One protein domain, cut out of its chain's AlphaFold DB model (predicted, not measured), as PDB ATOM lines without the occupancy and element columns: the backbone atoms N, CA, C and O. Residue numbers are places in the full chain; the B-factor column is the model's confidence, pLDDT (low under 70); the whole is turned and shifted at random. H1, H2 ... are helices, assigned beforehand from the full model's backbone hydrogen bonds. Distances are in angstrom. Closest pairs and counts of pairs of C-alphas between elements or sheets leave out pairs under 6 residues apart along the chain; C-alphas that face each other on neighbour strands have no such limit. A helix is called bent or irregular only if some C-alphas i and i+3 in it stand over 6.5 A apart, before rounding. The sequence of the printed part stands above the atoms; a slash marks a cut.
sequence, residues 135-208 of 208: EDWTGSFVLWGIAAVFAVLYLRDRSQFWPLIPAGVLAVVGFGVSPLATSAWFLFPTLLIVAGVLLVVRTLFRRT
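Overview. This is residues 135 to 208 of the 208 residues of an uncharacterized protein of Chloroflexi bacterium ADurb.Bin180 (UniProt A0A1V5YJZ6). Two helices, H1 and H2, lie side by side as a helical hairpin, the short helix H3 sits by its open end, and H4 leads away as a lone arm, with residues 189 to 208 sticking out free of the rest. The printed part has 74 residues with four named helices, in the order H1, H2, H3, H4, and no named strand; its class is all helix. The whole is loose, with a radius of gyration of the C-alphas of 16.2 A, and flat, spanning 50 by 37 by 10 A.

Arrangement. H1, residues 135 to 156, and H2, residues 164 to 176, touch and form a hairpin, at a shallow tilt of 15 degrees, opposite ways; their closest C-alphas, of Ala 147 and Ala 167, are 4.0 A apart. H3, residues 179 to 183, is close to H1 but not clearly touching, the closest C-alphas being those of Asp 136 and Pro 179, 6.7 A apart. H3 is also close to H2 but not clearly touching, with the C-alphas of Phe 175 and Ala 181 closest at 6.2 A. H4, residues 187 to 205, is apart from H1, H2 and H3. Every O i to N i+4 pair is within hydrogen-bond range in H2 and H4, against 16 of 18 in H1 and 0 of 1 in H3, where 2 of 2 O i to N i+3 pairs are.

Along the chain. H1 begins at C-alpha 135 (-41.928, 42.556, 12.424) and measures 32.1 A; it is irregular, but only just, C-alphas 136 and 139 being 6.8 A apart. H2 measures 18.1 A from C-alpha 164 (-32.634, 39.253, 38.043), H3 7.6 A, and H4 26.6 A, ending at C-alpha 205 (-22.671, 63.333, 51.391).

Size, cuts and confidence. The C-alphas farthest apart, of Glu 135 and Thr 208, the chain's last residue, are 54.1 A apart. The printed part has no cut; the link from H1 to H2 is short, and the other two are tight. Mean pLDDT of the printed part is 88.3, and residues 185, 207 and 208 are under 70.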
ATOM      1  N   GLU A 135     -43.265  43.141  12.267       82.19
ATOM      2  CA  GLU A 135     -41.928  42.556  12.424       82.19
ATOM      3  C   GLU A 135     -41.046  43.347  13.402       82.19
ATOM      4  O   GLU A 135     -40.299  42.734  14.170       82.19
ATOM      5  N   ASP A 136     -41.227  44.670  13.477       86.75
ATOM      6  CA  ASP A 136     -40.493  45.573  14.374       86.75
ATOM      7  C   ASP A 136     -40.674  45.239  15.869       86.75
ATOM      8  O   ASP A 136     -39.808  45.527  16.696       86.75
ATOM      9  N   TRP A 137     -41.782  44.590  16.249       89.69
ATOM     10  CA  TRP A 137     -42.030  44.178  17.637       89.69
ATOM     11  C   TRP A 137     -41.380  42.842  18.001       89.69
ATOM     12  O   TRP A 137     -41.214  42.546  19.188       89.69
ATOM     13  N   THR A 138     -40.982  42.040  17.010       90.50
ATOM     14  CA  THR A 138     -40.516  40.658  17.207       90.50
ATOM     15  C   THR A 138     -39.286  40.599  18.108       90.50
ATOM     16  O   THR A 138     -39.248  39.812  19.055       90.50
ATOM     17  N   GLY A 139     -38.298  41.469  17.867       90.19
ATOM     18  CA  GLY A 139     -37.072  41.515  18.670       90.19
ATOM     19  C   GLY A 139     -37.348  41.841  20.139       90.19
ATOM     20  O   GLY A 139     -36.855  41.161  21.040       90.19
ATOM     21  N   SER A 140     -38.210  42.827  20.384       93.19
ATOM     22  CA  SER A 140     -38.610  43.241  21.737       93.19
ATOM     23  C   SER A 140     -39.380  42.147  22.456       93.19
ATOM     24  O   SER A 140     -39.100  41.853  23.617       93.19
ATOM     25  N   PHE A 141     -40.313  41.504  21.748       94.31
ATOM     26  CA  PHE A 141     -41.104  40.402  22.276       94.31
ATOM     27  C   PHE A 141     -40.214  39.242  22.726       94.31
ATOM     28  O   PHE A 141     -40.365  38.754  23.845       94.31
ATOM     29  N   VAL A 142     -39.254  38.826  21.892       94.25
ATOM     30  CA  VAL A 142     -38.325  37.747  22.248       94.25
ATOM     31  C   VAL A 142     -37.501  38.136  23.474       94.25
ATOM     32  O   VAL A 142     -37.441  37.366  24.430       94.25
ATOM     33  N   LEU A 143     -36.917  39.336  23.506       95.56
ATOM     34  CA  LEU A 143     -36.083  39.779  24.629       95.56
ATOM     35  C   LEU A 143     -36.866  39.887  25.942       95.56
ATOM     36  O   LEU A 143     -36.407  39.392  26.971       95.56
ATOM     37  N   TRP A 144     -38.065  40.468  25.914       96.25
ATOM     38  CA  TRP A 144     -38.946  40.540  27.081       96.25
ATOM     39  C   TRP A 144     -39.460  39.174  27.515       96.25
ATOM     40  O   TRP A 144     -39.552  38.902  28.711       96.25
ATOM     41  N   GLY A 145     -39.733  38.285  26.566       96.19
ATOM     42  CA  GLY A 145     -40.035  36.896  26.859       96.19
ATOM     43  C   GLY A 145     -38.895  36.235  27.632       96.19
ATOM     44  O   GLY A 145     -39.120  35.641  28.685       96.19
ATOM     45  N   ILE A 146     -37.656  36.360  27.149       96.44
ATOM     46  CA  ILE A 146     -36.493  35.761  27.819       96.44
ATOM     47  C   ILE A 146     -36.289  36.413  29.194       96.44
ATOM     48  O   ILE A 146     -36.018  35.711  30.169       96.44
ATOM     49  N   ALA A 147     -36.505  37.727  29.317       97.69
ATOM     50  CA  ALA A 147     -36.523  38.405  30.611       97.69
ATOM     51  C   ALA A 147     -37.553  37.780  31.569       97.69
ATOM     52  O   ALA A 147     -37.237  37.530  32.733       97.69
ATOM     53  N   ALA A 148     -38.753  37.455  31.076       97.25
ATOM     54  CA  ALA A 148     -39.782  36.771  31.850       97.25
ATOM     55  C   ALA A 148     -39.359  35.349  32.259       97.25
ATOM     56  O   ALA A 148     -39.623  34.949  33.389       97.25
ATOM     57  N   VAL A 149     -38.642  34.604  31.410       97.12
ATOM     58  CA  VAL A 149     -38.097  33.277  31.762       97.12
ATOM     59  C   VAL A 149     -37.122  33.378  32.938       97.12
ATOM     60  O   VAL A 149     -37.221  32.607  33.893       97.12
ATOM     61  N   PHE A 150     -36.221  34.362  32.924       97.25
ATOM     62  CA  PHE A 150     -35.323  34.606  34.055       97.25
ATOM     63  C   PHE A 150     -36.063  35.107  35.303       97.25
ATOM     64  O   PHE A 150     -35.726  34.706  36.417       97.25
ATOM     65  N   ALA A 151     -37.110  35.921  35.144       96.00
ATOM     66  CA  ALA A 151     -37.965  36.316  36.262       96.00
ATOM     67  C   ALA A 151     -38.677  35.102  36.887       96.00
ATOM     68  O   ALA A 151     -38.713  34.975  38.110       96.00
ATOM     69  N   VAL A 152     -39.174  34.167  36.070       95.69
ATOM     70  CA  VAL A 152     -39.752  32.895  36.532       95.69
ATOM     71  C   VAL A 152     -38.713  32.063  37.285       95.69
ATOM     72  O   VAL A 152     -39.035  31.508  38.335       95.69
ATOM     73  N   LEU A 153     -37.460  32.014  36.818       95.38
ATOM     74  CA  LEU A 153     -36.379  31.352  37.555       95.38
ATOM     75  C   LEU A 153     -36.130  31.973  38.932       95.38
ATOM     76  O   LEU A 153     -36.019  31.237  39.909       95.38
ATOM     77  N   TYR A 154     -36.088  33.303  39.028       94.75
ATOM     78  CA  TYR A 154     -35.958  33.984  40.319       94.75
ATOM     79  C   TYR A 154     -37.156  33.709  41.239       94.75
ATOM     80  O   TYR A 154     -36.994  33.465  42.431       94.75
ATOM     81  N   LEU A 155     -38.380  33.714  40.702       95.06
ATOM     82  CA  LEU A 155     -39.580  33.419  41.492       95.06
ATOM     83  C   LEU A 155     -39.593  31.987  42.025       95.06
ATOM     84  O   LEU A 155     -40.151  31.742  43.095       95.06
ATOM     85  N   ARG A 156     -38.981  31.063  41.287       93.38
ATOM     86  CA  ARG A 156     -38.859  29.661  41.661       93.38
ATOM     87  C   ARG A 156     -37.862  29.450  42.807       93.38
ATOM     88  O   ARG A 156     -38.137  28.638  43.685       93.38
ATOM     89  N   ASP A 157     -36.741  30.166  42.817       92.62
ATOM     90  CA  ASP A 157     -35.808  30.180  43.945       92.62
ATOM     91  C   ASP A 157     -35.296  31.598  44.215       92.62
ATOM     92  O   ASP A 157     -34.319  32.064  43.627       92.62
ATOM     93  N   ARG A 158     -35.954  32.274  45.162       92.38
ATOM     94  CA  ARG A 158     -35.631  33.659  45.535       92.38
ATOM     95  C   ARG A 158     -34.304  33.802  46.278       92.38
ATOM     96  O   ARG A 158     -33.869  34.929  46.493       92.38
ATOM     97  N   SER A 159     -33.659  32.701  46.674       93.75
ATOM     98  CA  SER A 159     -32.299  32.758  47.220       93.75
ATOM     99  C   SER A 159     -31.264  33.072  46.133       93.75
ATOM    100  O   SER A 159     -30.206  33.634  46.416       93.75
ATOM    101  N   GLN A 160     -31.586  32.762  44.874       91.25
ATOM    102  CA  GLN A 160     -30.716  32.951  43.723       91.25
ATOM    103  C   GLN A 160     -31.031  34.284  43.047       91.25
ATOM    104  O   GLN A 160     -31.900  34.363  42.190       91.25
ATOM    105  N   PHE A 161     -30.308  35.348  43.402       94.19
ATOM    106  CA  PHE A 161     -30.522  36.686  42.826       94.19
ATOM    107  C   PHE A 161     -29.985  36.852  41.400       94.19
ATOM    108  O   PHE A 161     -30.397  37.769  40.689       94.19
ATOM    109  N   TRP A 162     -29.079  35.975  40.964       95.81
ATOM    110  CA  TRP A 162     -28.420  36.094  39.666       95.81
ATOM    111  C   TRP A 162     -29.378  36.193  38.457       95.81
ATOM    112  O   TRP A 162     -29.023  36.959  37.566       95.81
ATOM    113  N   PRO A 163     -30.576  35.549  38.388       96.69
ATOM    114  CA  PRO A 163     -31.488  35.668  37.243       96.69
ATOM    115  C   PRO A 163     -32.081  37.069  37.079       96.69
ATOM    116  O   PRO A 163     -32.472  37.444  35.976       96.69
ATOM    117  N   LEU A 164     -32.129  37.881  38.141       93.88
ATOM    118  CA  LEU A 164     -32.634  39.253  38.043       93.88
ATOM    119  C   LEU A 164     -31.740  40.143  37.178       93.88
ATOM    120  O   LEU A 164     -32.237  41.077  36.556       93.88
ATOM    121  N   ILE A 165     -30.439  39.846  37.114       93.50
ATOM    122  CA  ILE A 165     -29.485  40.597  36.296       93.50
ATOM    123  C   ILE A 165     -29.817  40.447  34.800       93.50
ATOM    124  O   ILE A 165     -30.125  41.463  34.175       93.50
ATOM    125  N   PRO A 166     -29.826  39.236  34.198       95.25
ATOM    126  CA  PRO A 166     -30.226  39.074  32.809       95.25
ATOM    127  C   PRO A 166     -31.687  39.470  32.588       95.25
ATOM    128  O   PRO A 166     -31.966  40.075  31.561       95.25
ATOM    129  N   ALA A 167     -32.606  39.227  33.534       96.62
ATOM    130  CA  ALA A 167     -33.989  39.692  33.400       96.62
ATOM    131  C   ALA A 167     -34.071  41.218  33.232       96.62
ATOM    132  O   ALA A 167     -34.703  41.706  32.299       96.62
ATOM    133  N   GLY A 168     -33.388  41.978  34.094       91.94
ATOM    134  CA  GLY A 168     -33.352  43.437  34.021       91.94
ATOM    135  C   GLY A 168     -32.665  43.946  32.755       91.94
ATOM    136  O   GLY A 168     -33.209  44.811  32.071       91.94
ATOM    137  N   VAL A 169     -31.507  43.380  32.398       93.75
ATOM    138  CA  VAL A 169     -30.777  43.761  31.175       93.75
ATOM    139  C   VAL A 169     -31.629  43.504  29.935       93.75
ATOM    140  O   VAL A 169     -31.791  44.401  29.115       93.75
ATOM    141  N   LEU A 170     -32.225  42.318  29.806       95.94
ATOM    142  CA  LEU A 170     -33.064  41.969  28.659       95.94
ATOM    143  C   LEU A 170     -34.356  42.792  28.613       95.94
ATOM    144  O   LEU A 170     -34.807  43.132  27.524       95.94
ATOM    145  N   ALA A 171     -34.922  43.171  29.763       94.94
ATOM    146  CA  ALA A 171     -36.056  44.089  29.815       94.94
ATOM    147  C   ALA A 171     -35.696  45.471  29.241       94.94
ATOM    148  O   ALA A 171     -36.427  46.008  28.407       94.94
ATOM    149  N   VAL A 172     -34.541  46.016  29.641       91.25
ATOM    150  CA  VAL A 172     -34.038  47.315  29.167       91.25
ATOM    151  C   VAL A 172     -33.655  47.263  27.688       91.25
ATOM    152  O   VAL A 172     -34.049  48.141  26.926       91.25
ATOM    153  N   VAL A 173     -32.929  46.230  27.256       91.12
ATOM    154  CA  VAL A 173     -32.542  46.068  25.844       91.12
ATOM    155  C   VAL A 173     -33.775  45.827  24.976       91.12
ATOM    156  O   VAL A 173     -33.903  46.450  23.927       91.12
ATOM    157  N   GLY A 174     -34.719  45.000  25.437       92.88
ATOM    158  CA  GLY A 174     -36.002  44.783  24.772       92.88
ATOM    159  C   GLY A 174     -36.792  46.078  24.603       92.88
ATOM    160  O   GLY A 174     -37.359  46.311  23.545       92.88
ATOM    161  N   PHE A 175     -36.753  46.974  25.596       91.12
ATOM    162  CA  PHE A 175     -37.315  48.313  25.442       91.12
ATOM    163  C   PHE A 175     -36.567  49.117  24.379       91.12
ATOM    164  O   PHE A 175     -37.214  49.679  23.502       91.12
ATOM    165  N   GLY A 176     -35.232  49.124  24.411       88.81
ATOM    166  CA  GLY A 176     -34.385  49.866  23.473       88.81
ATOM    167  C   GLY A 176     -34.549  49.471  22.002       88.81
ATOM    168  O   GLY A 176     -34.398  50.328  21.137       88.81
ATOM    169  N   VAL A 177     -34.884  48.210  21.714       89.31
ATOM    170  CA  VAL A 177     -35.154  47.737  20.342       89.31
ATOM    171  C   VAL A 177     -36.635  47.793  19.962       89.31
ATOM    172  O   VAL A 177     -36.994  47.419  18.848       89.31
ATOM    173  N   SER A 178     -37.505  48.242  20.870       90.56
ATOM    174  CA  SER A 178     -38.935  48.352  20.595       90.56
ATOM    175  C   SER A 178     -39.269  49.617  19.821       90.56
ATOM    176  O   SER A 178     -38.602  50.641  19.999       90.56
ATOM    177  N   PRO A 179     -40.371  49.619  19.050       88.31
ATOM    178  CA  PRO A 179     -40.883  50.844  18.444       88.31
ATOM    179  C   PRO A 179     -41.112  51.969  19.467       88.31
ATOM    180  O   PRO A 179     -40.986  53.142  19.126       88.31
ATOM    181  N   LEU A 180     -41.345  51.642  20.747       85.44
ATOM    182  CA  LEU A 180     -41.503  52.623  21.827       85.44
ATOM    183  C   LEU A 180     -40.219  53.416  22.105       85.44
ATOM    184  O   LEU A 180     -40.299  54.585  22.483       85.44
ATOM    185  N   ALA A 181     -39.039  52.823  21.892       84.50
ATOM    186  CA  ALA A 181     -37.768  53.509  22.116       84.50
ATOM    187  C   ALA A 181     -37.591  54.722  21.201       84.50
ATOM    188  O   ALA A 181     -37.029  55.727  21.632       84.50
ATOM    189  N   THR A 182     -38.126  54.676  19.975       73.50
ATOM    190  CA  THR A 182     -38.060  55.818  19.048       73.50
ATOM    191  C   THR A 182     -38.784  57.049  19.591       73.50
ATOM    192  O   THR A 182     -38.364  58.170  19.329       73.50
ATOM    193  N   SER A 183     -39.813  56.857  20.423       72.00
ATOM    194  CA  SER A 183     -40.529  57.936  21.118       72.00
ATOM    195  C   SER A 183     -39.875  58.333  22.449       72.00
ATOM    196  O   SER A 183     -40.174  59.385  23.006       72.00
ATOM    197  N   ALA A 184     -38.960  57.505  22.954       73.25
ATOM    198  CA  ALA A 184     -38.317  57.609  24.260       73.25
ATOM    199  C   ALA A 184     -36.802  57.872  24.172       73.25
ATOM    200  O   ALA A 184     -36.067  57.649  25.136       73.25
ATOM    201  N   TRP A 185     -36.324  58.375  23.034       69.44
ATOM    202  CA  TRP A 185     -34.909  58.636  22.753       69.44
ATOM    203  C   TRP A 185     -34.223  59.543  23.791       69.44
ATOM    204  O   TRP A 185     -33.022  59.423  24.022       69.44
ATOM    205  N   PHE A 186     -34.983  60.403  24.477       76.44
ATOM    206  CA  PHE A 186     -34.496  61.250  25.570       76.44
ATOM    207  C   PHE A 186     -34.477  60.554  26.945       76.44
ATOM    208  O   PHE A 186     -33.757  61.010  27.836       76.44
ATOM    209  N   LEU A 187     -35.221  59.457  27.151       74.81
ATOM    210  CA  LEU A 187     -35.314  58.780  28.454       74.81
ATOM    211  C   LEU A 187     -33.973  58.185  28.882       74.81
ATOM    212  O   LEU A 187     -33.569  58.364  30.028       74.81
ATOM    213  N   PHE A 188     -33.266  57.510  27.973       71.88
ATOM    214  CA  PHE A 188     -32.003  56.851  28.309       71.88
ATOM    215  C   PHE A 188     -30.904  57.861  28.709       71.88
ATOM    216  O   PHE A 188     -30.342  57.709  29.797       71.88
ATOM    217  N   PRO A 189     -30.655  58.950  27.945       75.44
ATOM    218  CA  PRO A 189     -29.772  60.032  28.389       75.44
ATOM    219  C   PRO A 189     -30.212  60.667  29.714       75.44
ATOM    220  O   PRO A 189     -29.379  60.889  30.589       75.44
ATOM    221  N   THR A 190     -31.513  60.913  29.901       80.44
ATOM    222  CA  THR A 190     -32.035  61.535  31.131       80.44
ATOM    223  C   THR A 190     -31.793  60.651  32.355       80.44
ATOM    224  O   THR A 190     -31.327  61.139  33.384       80.44
ATOM    225  N   LEU A 191     -32.039  59.342  32.250       81.00
ATOM    226  CA  LEU A 191     -31.774  58.385  33.327       81.00
ATOM    227  C   LEU A 191     -30.283  58.306  33.669       81.00
ATOM    228  O   LEU A 191     -29.941  58.273  34.850       81.00
ATOM    229  N   LEU A 192     -29.397  58.327  32.667       79.06
ATOM    230  CA  LEU A 192     -27.947  58.365  32.885       79.06
ATOM    231  C   LEU A 192     -27.506  59.652  33.592       79.06
ATOM    232  O   LEU A 192     -26.707  59.583  34.526       79.06
ATOM    233  N   ILE A 193     -28.055  60.807  33.199       87.19
ATOM    234  CA  ILE A 193     -27.787  62.094  33.858       87.19
ATOM    235  C   ILE A 193     -28.232  62.037  35.322       87.19
ATOM    236  O   ILE A 193     -27.443  62.341  36.216       87.19
ATOM    237  N   VAL A 194     -29.465  61.598  35.588       87.50
ATOM    238  CA  VAL A 194     -30.007  61.500  36.953       87.50
ATOM    239  C   VAL A 194     -29.192  60.522  37.800       87.50
ATOM    240  O   VAL A 194     -28.822  60.853  38.927       87.50
ATOM    241  N   ALA A 195     -28.859  59.344  37.270       85.88
ATOM    242  CA  ALA A 195     -28.021  58.370  37.962       85.88
ATOM    243  C   ALA A 195     -26.630  58.943  38.277       85.88
ATOM    244  O   ALA A 195     -26.157  58.810  39.406       85.88
ATOM    245  N   GLY A 196     -26.004  59.634  37.319       86.88
ATOM    246  CA  GLY A 196     -24.726  60.319  37.513       86.88
ATOM    247  C   GLY A 196     -24.789  61.372  38.621       86.88
ATOM    248  O   GLY A 196     -23.968  61.346  39.538       86.88
ATOM    249  N   VAL A 197     -25.806  62.240  38.603       91.88
ATOM    250  CA  VAL A 197     -26.035  63.248  39.654       91.88
ATOM    251  C   VAL A 197     -26.222  62.583  41.019       91.88
ATOM    252  O   VAL A 197     -25.582  62.987  41.989       91.88
ATOM    253  N   LEU A 198     -27.035  61.525  41.109       89.94
ATOM    254  CA  LEU A 198     -27.261  60.793  42.359       89.94
ATOM    255  C   LEU A 198     -25.980  60.157  42.910       89.94
ATOM    256  O   LEU A 198     -25.774  60.171  44.124       89.94
ATOM    257  N   LEU A 199     -25.117  59.610  42.050       89.56
ATOM    258  CA  LEU A 199     -23.829  59.044  42.459       89.56
ATOM    259  C   LEU A 199     -22.880  60.123  42.995       89.56
ATOM    260  O   LEU A 199     -22.274  59.925  44.050       89.56
ATOM    261  N   VAL A 200     -22.788  61.272  42.319       92.25
ATOM    262  CA  VAL A 200     -21.977  62.420  42.765       92.25
ATOM    263  C   VAL A 200     -22.465  62.926  44.120       92.25
ATOM    264  O   VAL A 200     -21.687  62.996  45.070       92.25
ATOM    265  N   VAL A 201     -23.767  63.190  44.241       92.38
ATOM    266  CA  VAL A 201     -24.415  63.640  45.480       92.38
ATOM    267  C   VAL A 201     -24.142  62.648  46.611       92.38
ATOM    268  O   VAL A 201     -23.582  63.023  47.639       92.38
ATOM    269  N   ARG A 202     -24.432  61.355  46.421       89.31
ATOM    270  CA  ARG A 202     -24.183  60.329  47.451       89.31
ATOM    271  C   ARG A 202     -22.719  60.234  47.873       89.31
ATOM    272  O   ARG A 202     -22.454  59.916  49.027       89.31
ATOM    273  N   THR A 203     -21.783  60.483  46.960       88.50
ATOM    274  CA  THR A 203     -20.344  60.445  47.253       88.50
ATOM    275  C   THR A 203     -19.913  61.655  48.077       88.50
ATOM    276  O   THR A 203     -19.141  61.503  49.021       88.50
ATOM    277  N   LEU A 204     -20.444  62.838  47.763       90.38
ATOM    278  CA  LEU A 204     -20.183  64.063  48.517       90.38
ATOM    279  C   LEU A 204     -20.780  64.000  49.933       90.38
ATOM    280  O   LEU A 204     -20.109  64.380  50.884       90.38
ATOM    281  N   PHE A 205     -21.984  63.436  50.094       84.38
ATOM    282  CA  PHE A 205     -22.671  63.333  51.391       84.38
ATOM    283  C   PHE A 205     -22.251  62.133  52.265       84.38
ATOM    284  O   PHE A 205     -22.650  62.063  53.420       84.38
ATOM    285  N   ARG A 206     -21.453  61.182  51.756       73.88
ATOM    286  CA  ARG A 206     -20.880  60.070  52.551       73.88
ATOM    287  C   ARG A 206     -19.489  60.368  53.127       73.88
ATOM    288  O   ARG A 206     -18.920  59.500  53.781       73.88
ATOM    289  N   ARG A 207     -18.912  61.544  52.848       53.91
ATOM    290  CA  ARG A 207     -17.569  61.957  53.303       53.91
ATOM    291  C   ARG A 207     -17.562  62.866  54.546       53.91
ATOM    292  O   ARG A 207     -16.532  63.464  54.839       53.91
ATOM    293  N   THR A 208     -18.665  62.936  55.283       50.72
ATOM    294  CA  THR A 208     -18.773  63.546  56.623       50.72
ATOM    295  C   THR A 208     -19.292  62.508  57.595       50.72
ATOM    296  O   THR A 208     -18.746  62.430  58.712       50.72
TER     297      THR A 208